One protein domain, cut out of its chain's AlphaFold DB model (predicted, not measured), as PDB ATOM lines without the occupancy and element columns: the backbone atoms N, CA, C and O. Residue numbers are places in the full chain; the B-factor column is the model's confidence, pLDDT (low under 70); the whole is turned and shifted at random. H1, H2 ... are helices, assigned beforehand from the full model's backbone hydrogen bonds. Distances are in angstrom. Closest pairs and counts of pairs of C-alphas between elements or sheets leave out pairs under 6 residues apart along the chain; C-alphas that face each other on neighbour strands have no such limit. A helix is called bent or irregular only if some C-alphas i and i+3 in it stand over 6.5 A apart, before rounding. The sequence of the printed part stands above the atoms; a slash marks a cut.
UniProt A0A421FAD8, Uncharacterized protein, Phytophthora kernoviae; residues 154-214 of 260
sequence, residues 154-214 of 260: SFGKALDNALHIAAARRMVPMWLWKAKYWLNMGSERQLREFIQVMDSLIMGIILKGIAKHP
ATOM      1  N   SER A 154     -17.849  19.881  -1.859       82.38
ATOM      2  CA  SER A 154     -18.144  20.717  -3.038       82.38
ATOM      3  C   SER A 154     -16.882  21.247  -3.728       82.38
ATOM      4  O   SER A 154     -16.848  21.349  -4.951       82.38
ATOM      5  N   PHE A 155     -15.829  21.515  -2.950       84.25
ATOM      6  CA  PHE A 155     -14.504  21.868  -3.464       84.25
ATOM      7  C   PHE A 155     -13.882  20.763  -4.313       84.25
ATOM      8  O   PHE A 155     -13.402  21.056  -5.400       84.25
ATOM      9  N   GLY A 156     -13.890  19.515  -3.827       82.31
ATOM     10  CA  GLY A 156     -13.293  18.377  -4.533       82.31
ATOM     11  C   GLY A 156     -13.978  18.152  -5.872       82.31
ATOM     12  O   GLY A 156     -13.324  18.159  -6.909       82.31
ATOM     13  N   LYS A 157     -15.317  18.150  -5.869       84.62
ATOM     14  CA  LYS A 157     -16.111  18.075  -7.103       84.62
ATOM     15  C   LYS A 157     -15.804  19.219  -8.065       84.62
ATOM     16  O   LYS A 157     -15.673  18.992  -9.265       84.62
ATOM     17  N   ALA A 158     -15.729  20.454  -7.572       86.94
ATOM     18  CA  ALA A 158     -15.418  21.603  -8.418       86.94
ATOM     19  C   ALA A 158     -14.001  21.504  -9.003       86.94
ATOM     20  O   ALA A 158     -13.819  21.756 -10.194       86.94
ATOM     21  N   LEU A 159     -13.027  21.085  -8.193       85.62
ATOM     22  CA  LEU A 159     -11.639  20.889  -8.598       85.62
ATOM     23  C   LEU A 159     -11.516  19.807  -9.677       85.62
ATOM     24  O   LEU A 159     -10.927  20.073 -10.721       85.62
ATOM     25  N   ASP A 160     -12.115  18.634  -9.480       85.81
ATOM     26  CA  ASP A 160     -12.047  17.529 -10.445       85.81
ATOM     27  C   ASP A 160     -12.677  17.895 -11.783       85.81
ATOM     28  O   ASP A 160     -12.091  17.674 -12.845       85.81
ATOM     29  N   ASN A 161     -13.852  18.528 -11.748       86.31
ATOM     30  CA  ASN A 161     -14.509  18.977 -12.968       86.31
ATOM     31  C   ASN A 161     -13.710  20.090 -13.665       86.31
ATOM     32  O   ASN A 161     -13.599  20.097 -14.896       86.31
ATOM     33  N   ALA A 162     -13.110  21.011 -12.904       86.38
ATOM     34  CA  ALA A 162     -12.238  22.042 -13.455       86.38
ATOM     35  C   ALA A 162     -10.987  21.438 -14.112       86.38
ATOM     36  O   ALA A 162     -10.645  21.820 -15.235       86.38
ATOM     37  N   LEU A 163     -10.344  20.465 -13.460       83.75
ATOM     38  CA  LEU A 163      -9.195  19.730 -13.989       83.75
ATOM     39  C   LEU A 163      -9.565  18.932 -15.238       83.75
ATOM     40  O   LEU A 163      -8.806  18.942 -16.206       83.75
ATOM     41  N   HIS A 164     -10.740  18.305 -15.268       84.56
ATOM     42  CA  HIS A 164     -11.227  17.586 -16.442       84.56
ATOM     43  C   HIS A 164     -11.417  18.523 -17.642       84.56
ATOM     44  O   HIS A 164     -10.936  18.239 -18.742       84.56
ATOM     45  N   ILE A 165     -12.046  19.686 -17.435       82.81
ATOM     46  CA  ILE A 165     -12.208  20.698 -18.489       82.81
ATOM     47  C   ILE A 165     -10.839  21.242 -18.924       82.81
ATOM     48  O   ILE A 165     -10.592  21.398 -20.122       82.81
ATOM     49  N   ALA A 166      -9.923  21.484 -17.983       81.19
ATOM     50  CA  ALA A 166      -8.563  21.927 -18.281       81.19
ATOM     51  C   ALA A 166      -7.763  20.878 -19.073       81.19
ATOM     52  O   ALA A 166      -7.061  21.225 -20.023       81.19
ATOM     53  N   ALA A 167      -7.912  19.593 -18.755       78.62
ATOM     54  CA  ALA A 167      -7.310  18.502 -19.508       78.62
ATOM     55  C   ALA A 167      -7.905  18.412 -20.921       78.62
ATOM     56  O   ALA A 167      -7.159  18.325 -21.896       78.62
ATOM     57  N   ALA A 168      -9.229  18.529 -21.052       77.06
ATOM     58  CA  ALA A 168      -9.908  18.545 -22.347       77.06
ATOM     59  C   ALA A 168      -9.480  19.739 -23.211       77.06
ATOM     60  O   ALA A 168      -9.386  19.613 -24.437       77.06
ATOM     61  N   ARG A 169      -9.138  20.885 -22.596       79.50
ATOM     62  CA  ARG A 169      -8.563  22.017 -23.333       79.50
ATOM     63  C   ARG A 169      -7.313  21.600 -24.090       79.50
ATOM     64  O   ARG A 169      -7.162  22.110 -25.189       79.50
ATOM     65  N   ARG A 170      -6.471  20.678 -23.599       67.12
ATOM     66  CA  ARG A 170      -5.243  20.213 -24.288       67.12
ATOM     67  C   ARG A 170      -5.501  19.757 -25.729       67.12
ATOM     68  O   ARG A 170      -4.683  20.016 -26.605       67.12
ATOM     69  N   MET A 171      -6.666  19.162 -25.974       68.50
ATOM     70  CA  MET A 171      -7.053  18.612 -27.276       68.50
ATOM     71  C   MET A 171      -7.754  19.631 -28.192       68.50
ATOM     72  O   MET A 171      -7.991  19.355 -29.365       68.50
ATOM     73  N   VAL A 172      -8.088  20.825 -27.688       70.38
ATOM     74  CA  VAL A 172      -8.842  21.849 -28.425       70.38
ATOM     75  C   VAL A 172      -7.917  22.995 -28.873       70.38
ATOM     76  O   VAL A 172      -7.163  23.531 -28.053       70.38
ATOM     77  N   PRO A 173      -7.968  23.448 -30.144       74.00
ATOM     78  CA  PRO A 173      -7.180  24.592 -30.609       74.00
ATOM     79  C   PRO A 173      -7.449  25.878 -29.813       74.00
ATOM     80  O   PRO A 173      -8.584  26.138 -29.403       74.00
ATOM     81  N   MET A 174      -6.423  26.727 -29.652       74.44
ATOM     82  CA  MET A 174      -6.492  27.892 -28.754       74.44
ATOM     83  C   MET A 174      -7.634  28.863 -29.061       74.44
ATOM     84  O   MET A 174      -8.277  29.406 -28.165       74.44
ATOM     85  N   TRP A 175      -7.909  29.078 -30.343       77.75
ATOM     86  CA  TRP A 175      -8.964  29.984 -30.786       77.75
ATOM     87  C   TRP A 175     -10.364  29.481 -30.410       77.75
ATOM     88  O   TRP A 175     -11.233  30.296 -30.104       77.75
ATOM     89  N   LEU A 176     -10.586  28.161 -30.394       78.62
ATOM     90  CA  LEU A 176     -11.913  27.581 -30.187       78.62
ATOM     91  C   LEU A 176     -12.322  27.644 -28.716       78.62
ATOM     92  O   LEU A 176     -13.453  28.024 -28.416       78.62
ATOM     93  N   TRP A 177     -11.414  27.331 -27.787       73.69
ATOM     94  CA  TRP A 177     -11.720  27.501 -26.364       73.69
ATOM     95  C   TRP A 177     -11.785  28.983 -25.979       73.69
ATOM     96  O   TRP A 177     -12.682  29.354 -25.230       73.69
ATOM     97  N   LYS A 178     -10.944  29.860 -26.556       79.50
ATOM     98  CA  LYS A 178     -11.063  31.317 -26.350       79.50
ATOM     99  C   LYS A 178     -12.397  31.864 -26.865       79.50
ATOM    100  O   LYS A 178     -12.995  32.712 -26.209       79.50
ATOM    101  N   ALA A 179     -12.898  31.358 -27.993       81.50
ATOM    102  CA  ALA A 179     -14.222  31.706 -28.499       81.50
ATOM    103  C   ALA A 179     -15.339  31.214 -27.563       81.50
ATOM    104  O   ALA A 179     -16.215  31.996 -27.205       81.50
ATOM    105  N   LYS A 180     -15.283  29.955 -27.101       77.88
ATOM    106  CA  LYS A 180     -16.236  29.409 -26.110       77.88
ATOM    107  C   LYS A 180     -16.214  30.183 -24.791       77.88
ATOM    108  O   LYS A 180     -17.267  30.429 -24.207       77.88
ATOM    109  N   TYR A 181     -15.026  30.594 -24.359       76.88
ATOM    110  CA  TYR A 181     -14.811  31.410 -23.173       76.88
ATOM    111  C   TYR A 181     -15.445  32.792 -23.328       76.88
ATOM    112  O   TYR A 181     -16.169  33.238 -22.440       76.88
ATOM    113  N   TRP A 182     -15.225  33.448 -24.470       77.06
ATOM    114  CA  TRP A 182     -15.801  34.761 -24.763       77.06
ATOM    115  C   TRP A 182     -17.329  34.716 -24.886       77.06
ATOM    116  O   TRP A 182     -18.014  35.596 -24.375       77.06
ATOM    117  N   LEU A 183     -17.865  33.658 -25.496       76.81
ATOM    118  CA  LEU A 183     -19.307  33.432 -25.616       76.81
ATOM    119  C   LEU A 183     -19.955  32.952 -24.305       76.81
ATOM    120  O   LEU A 183     -21.178  32.888 -24.229       76.81
ATOM    121  N   ASN A 184     -19.162  32.612 -23.281       76.62
ATOM    122  CA  ASN A 184     -19.619  32.001 -22.031       76.62
ATOM    123  C   ASN A 184     -20.526  30.775 -22.268       76.62
ATOM    124  O   ASN A 184     -21.611  30.653 -21.693       76.62
ATOM    125  N   MET A 185     -20.091  29.873 -23.150       78.25
ATOM    126  CA  MET A 185     -20.877  28.714 -23.582       78.25
ATOM    127  C   MET A 185     -20.186  27.383 -23.279       78.25
ATOM    128  O   MET A 185     -18.978  27.220 -23.456       78.25
ATOM    129  N   GLY A 186     -20.995  26.392 -22.893       81.00
ATOM    130  CA  GLY A 186     -20.567  25.005 -22.709       81.00
ATOM    131  C   GLY A 186     -19.590  24.819 -21.545       81.00
ATOM    132  O   GLY A 186     -19.792  25.368 -20.463       81.00
ATOM    133  N   SER A 187     -18.522  24.053 -21.786       77.81
ATOM    134  CA  SER A 187     -17.500  23.697 -20.789       77.81
ATOM    135  C   SER A 187     -16.831  24.912 -20.140       77.81
ATOM    136  O   SER A 187     -16.474  24.874 -18.971       77.81
ATOM    137  N   GLU A 188     -16.699  26.022 -20.865       83.06
ATOM    138  CA  GLU A 188     -16.055  27.238 -20.354       83.06
ATOM    139  C   GLU A 188     -16.922  27.993 -19.338       83.06
ATOM    140  O   GLU A 188     -16.405  28.603 -18.402       83.06
ATOM    141  N   ARG A 189     -18.251  27.907 -19.478       84.38
ATOM    142  CA  ARG A 189     -19.187  28.432 -18.480       84.38
ATOM    143  C   ARG A 189     -19.165  27.585 -17.211       84.38
ATOM    144  O   ARG A 189     -19.064  28.141 -16.124       84.38
ATOM    145  N   GLN A 190     -19.220  26.261 -17.357       84.62
ATOM    146  CA  GLN A 190     -19.151  25.332 -16.223       84.62
ATOM    147  C   GLN A 190     -17.850  25.516 -15.436       84.62
ATOM    148  O   GLN A 190     -17.877  25.620 -14.216       84.62
ATOM    149  N   LEU A 191     -16.716  25.674 -16.128       85.62
ATOM    150  CA  LEU A 191     -15.445  25.983 -15.479       85.62
ATOM    151  C   LEU A 191     -15.512  27.269 -14.645       85.62
ATOM    152  O   LEU A 191     -14.971  27.305 -13.545       85.62
ATOM    153  N   ARG A 192     -16.184  28.321 -15.133       84.44
ATOM    154  CA  ARG A 192     -16.367  29.560 -14.365       84.44
ATOM    155  C   ARG A 192     -17.169  29.318 -13.085       84.44
ATOM    156  O   ARG A 192     -16.799  29.853 -12.046       84.44
ATOM    157  N   GLU A 193     -18.231  28.521 -13.158       87.06
ATOM    158  CA  GLU A 193     -19.050  28.147 -11.997       87.06
ATOM    159  C   GLU A 193     -18.220  27.339 -10.978       87.06
ATOM    160  O   GLU A 193     -18.249  27.639  -9.786       87.06
ATOM    161  N   PHE A 194     -17.385  26.397 -11.431       87.06
ATOM    162  CA  PHE A 194     -16.481  25.645 -10.547       87.06
ATOM    163  C   PHE A 194     -15.407  26.524  -9.902       87.06
ATOM    164  O   PHE A 194     -15.164  26.415  -8.700       87.06
ATOM    165  N   ILE A 195     -14.815  27.449 -10.664       84.88
ATOM    166  CA  ILE A 195     -13.858  28.423 -10.127       84.88
ATOM    167  C   ILE A 195     -14.517  29.276  -9.038       84.88
ATOM    168  O   ILE A 195     -13.892  29.514  -8.011       84.88
ATOM    169  N   GLN A 196     -15.776  29.690  -9.207       87.12
ATOM    170  CA  GLN A 196     -16.497  30.448  -8.175       87.12
ATOM    171  C   GLN A 196     -16.701  29.647  -6.882       87.12
ATOM    172  O   GLN A 196     -16.547  30.198  -5.792       87.12
ATOM    173  N   VAL A 197     -17.011  28.348  -6.981       86.19
ATOM    174  CA  VAL A 197     -17.127  27.469  -5.802       86.19
ATOM    175  C   VAL A 197     -15.792  27.395  -5.061       86.19
ATOM    176  O   VAL A 197     -15.753  27.569  -3.842       86.19
ATOM    177  N   MET A 198     -14.690  27.200  -5.785       85.00
ATOM    178  CA  MET A 198     -13.352  27.151  -5.194       85.00
ATOM    179  C   MET A 198     -12.948  28.489  -4.561       85.00
ATOM    180  O   MET A 198     -12.461  28.508  -3.430       85.00
ATOM    181  N   ASP A 199     -13.202  29.600  -5.252       83.56
ATOM    182  CA  ASP A 199     -12.887  30.956  -4.794       83.56
ATOM    183  C   ASP A 199     -13.632  31.306  -3.500       83.56
ATOM    184  O   ASP A 199     -13.049  31.863  -2.573       83.56
ATOM    185  N   SER A 200     -14.895  30.883  -3.371       83.12
ATOM    186  CA  SER A 200     -15.684  31.115  -2.154       83.12
ATOM    187  C   SER A 200     -15.054  30.483  -0.903       83.12
ATOM    188  O   SER A 200     -15.067  31.079   0.177       83.12
ATOM    189  N   LEU A 201     -14.444  29.305  -1.054       80.50
ATOM    190  CA  LEU A 201     -13.753  28.607   0.026       80.50
ATOM    191  C   LEU A 201     -12.382  29.212   0.306       80.50
ATOM    192  O   LEU A 201     -12.064  29.462   1.468       80.50
ATOM    193  N   ILE A 202     -11.600  29.500  -0.738       79.44
ATOM    194  CA  ILE A 202     -10.278  30.127  -0.603       79.44
ATOM    195  C   ILE A 202     -10.414  31.490   0.084       79.44
ATOM    196  O   ILE A 202      -9.737  31.744   1.081       79.44
ATOM    197  N   MET A 203     -11.341  32.334  -0.369       80.38
ATOM    198  CA  MET A 203     -11.597  33.639   0.245       80.38
ATOM    199  C   MET A 203     -12.117  33.503   1.676       80.38
ATOM    200  O   MET A 203     -11.690  34.251   2.553       80.38
ATOM    201  N   GLY A 204     -12.971  32.513   1.955       79.38
ATOM    202  CA  GLY A 204     -13.403  32.213   3.320       79.38
ATOM    203  C   GLY A 204     -12.241  31.856   4.255       79.38
ATOM    204  O   GLY A 204     -12.207  32.313   5.400       79.38
ATOM    205  N   ILE A 205     -11.267  31.081   3.774       75.00
ATOM    206  CA  ILE A 205     -10.064  30.706   4.531       75.00
ATOM    207  C   ILE A 205      -9.143  31.915   4.718       75.00
ATOM    208  O   ILE A 205      -8.682  32.149   5.834       75.00
ATOM    209  N   ILE A 206      -8.919  32.712   3.669       75.81
ATOM    210  CA  ILE A 206      -8.112  33.939   3.737       75.81
ATOM    211  C   ILE A 206      -8.690  34.906   4.767       75.81
ATOM    212  O   ILE A 206      -7.967  35.362   5.649       75.81
ATOM    213  N   LEU A 207      -9.996  35.170   4.717       75.38
ATOM    214  CA  LEU A 207     -10.660  36.066   5.665       75.38
ATOM    215  C   LEU A 207     -10.567  35.549   7.105       75.38
ATOM    216  O   LEU A 207     -10.291  36.330   8.015       75.38
ATOM    217  N   LYS A 208     -10.735  34.237   7.323       72.12
ATOM    218  CA  LYS A 208     -10.520  33.618   8.643       72.12
ATOM    219  C   LYS A 208      -9.067  33.743   9.109       72.12
ATOM    220  O   LYS A 208      -8.839  34.002  10.288       72.12
ATOM    221  N   GLY A 209      -8.102  33.582   8.204       67.88
ATOM    222  CA  GLY A 209      -6.676  33.749   8.482       67.88
ATOM    223  C   GLY A 209      -6.332  35.180   8.898       67.88
ATOM    224  O   GLY A 209      -5.742  35.381   9.958       67.88
ATOM    225  N   ILE A 210      -6.792  36.172   8.127       68.69
ATOM    226  CA  ILE A 210      -6.614  37.603   8.426       68.69
ATOM    227  C   ILE A 210      -7.297  37.978   9.748       68.69
ATOM    228  O   ILE A 210      -6.723  38.724  10.529       68.69
ATOM    229  N   ALA A 211      -8.491  37.451  10.043       66.62
ATOM    230  CA  ALA A 211      -9.201  37.743  11.292       66.62
ATOM    231  C   ALA A 211      -8.528  37.141  12.542       66.62
ATOM    232  O   ALA A 211      -8.695  37.668  13.641       66.62
ATOM    233  N   LYS A 212      -7.770  36.049  12.387       61.28
ATOM    234  CA  LYS A 212      -7.053  35.377  13.483       61.28
ATOM    235  C   LYS A 212      -5.673  35.999  13.756       61.28
ATOM    236  O   LYS A 212      -5.233  36.022  14.902       61.28
ATOM    237  N   HIS A 213      -5.029  36.568  12.733       56.69
ATOM    238  CA  HIS A 213      -3.705  37.209  12.804       56.69
ATOM    239  C   HIS A 213      -3.570  38.372  13.818       56.69
ATOM    240  O   HIS A 213      -2.570  38.382  14.537       56.69
ATOM    241  N   PRO A 214      -4.540  39.299  14.000       50.59
ATOM    242  CA  PRO A 214      -4.389  40.395  14.962       50.59
ATOM    243  C   PRO A 214      -4.422  39.952  16.433       50.59
ATOM    244  O   PRO A 214      -4.010  40.727  17.291       50.59
TER     245      PRO A 214
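This is residues 154 to 214 of the 260 residues of an uncharacterized protein of Phytophthora kernoviae (UniProt A0A421FAD8). One long helix, H3, has H1 packed slantwise on it and short H2 across its beginning, while residues 203 to 214 of H3 stick out as a bare arm that makes much of the length. The printed part has 61 residues with three named helices, H1, H2, H3 in chain order, and no named strand: all helix. It is loose, radius of gyration of the C-alphas 14.8 A, spanning 48 by 21 by 15 A.

Start at H3, residues 187 to 214. H1, residues 154 to 169, touches it, closest at the C-alphas of Ala 158 and Phe 194, 4.7 A, opposite ways at a steep tilt of 46 degrees. H2, residues 174 to 182, touches residues 187 to 189 of H3 alone, closest at the C-alphas of Tyr 181 and Glu 188, 5.2 A, only just about perpendicular at 71 degrees. H1 and H2 are close but not clearly touching, the C-alphas of Arg 169 and Trp 177 being closest at 7.0 A. Every O i to N i+4 pair is within hydrogen-bond range in H1 and H2, and 22 of 24 in H3.

Find C-alpha 187 at (-17.500, 23.697, -20.789); H3 runs 41.6 A to C-alpha 214 at (-4.389, 40.395, 14.962), only just irregular, with C-alphas 211 and 214 6.6 A apart. H1 begins at C-alpha 154, (-18.144, 20.717, -3.038), and runs 22.5 A; H2 runs 12.2 A.

The C-alphas of Pro 173 and Pro 214 are farthest apart, 48.3 A. The printed part has no cut, and both links are tight. Look for pLDDT under 70 at residues 170 to 171 and 209 to 214.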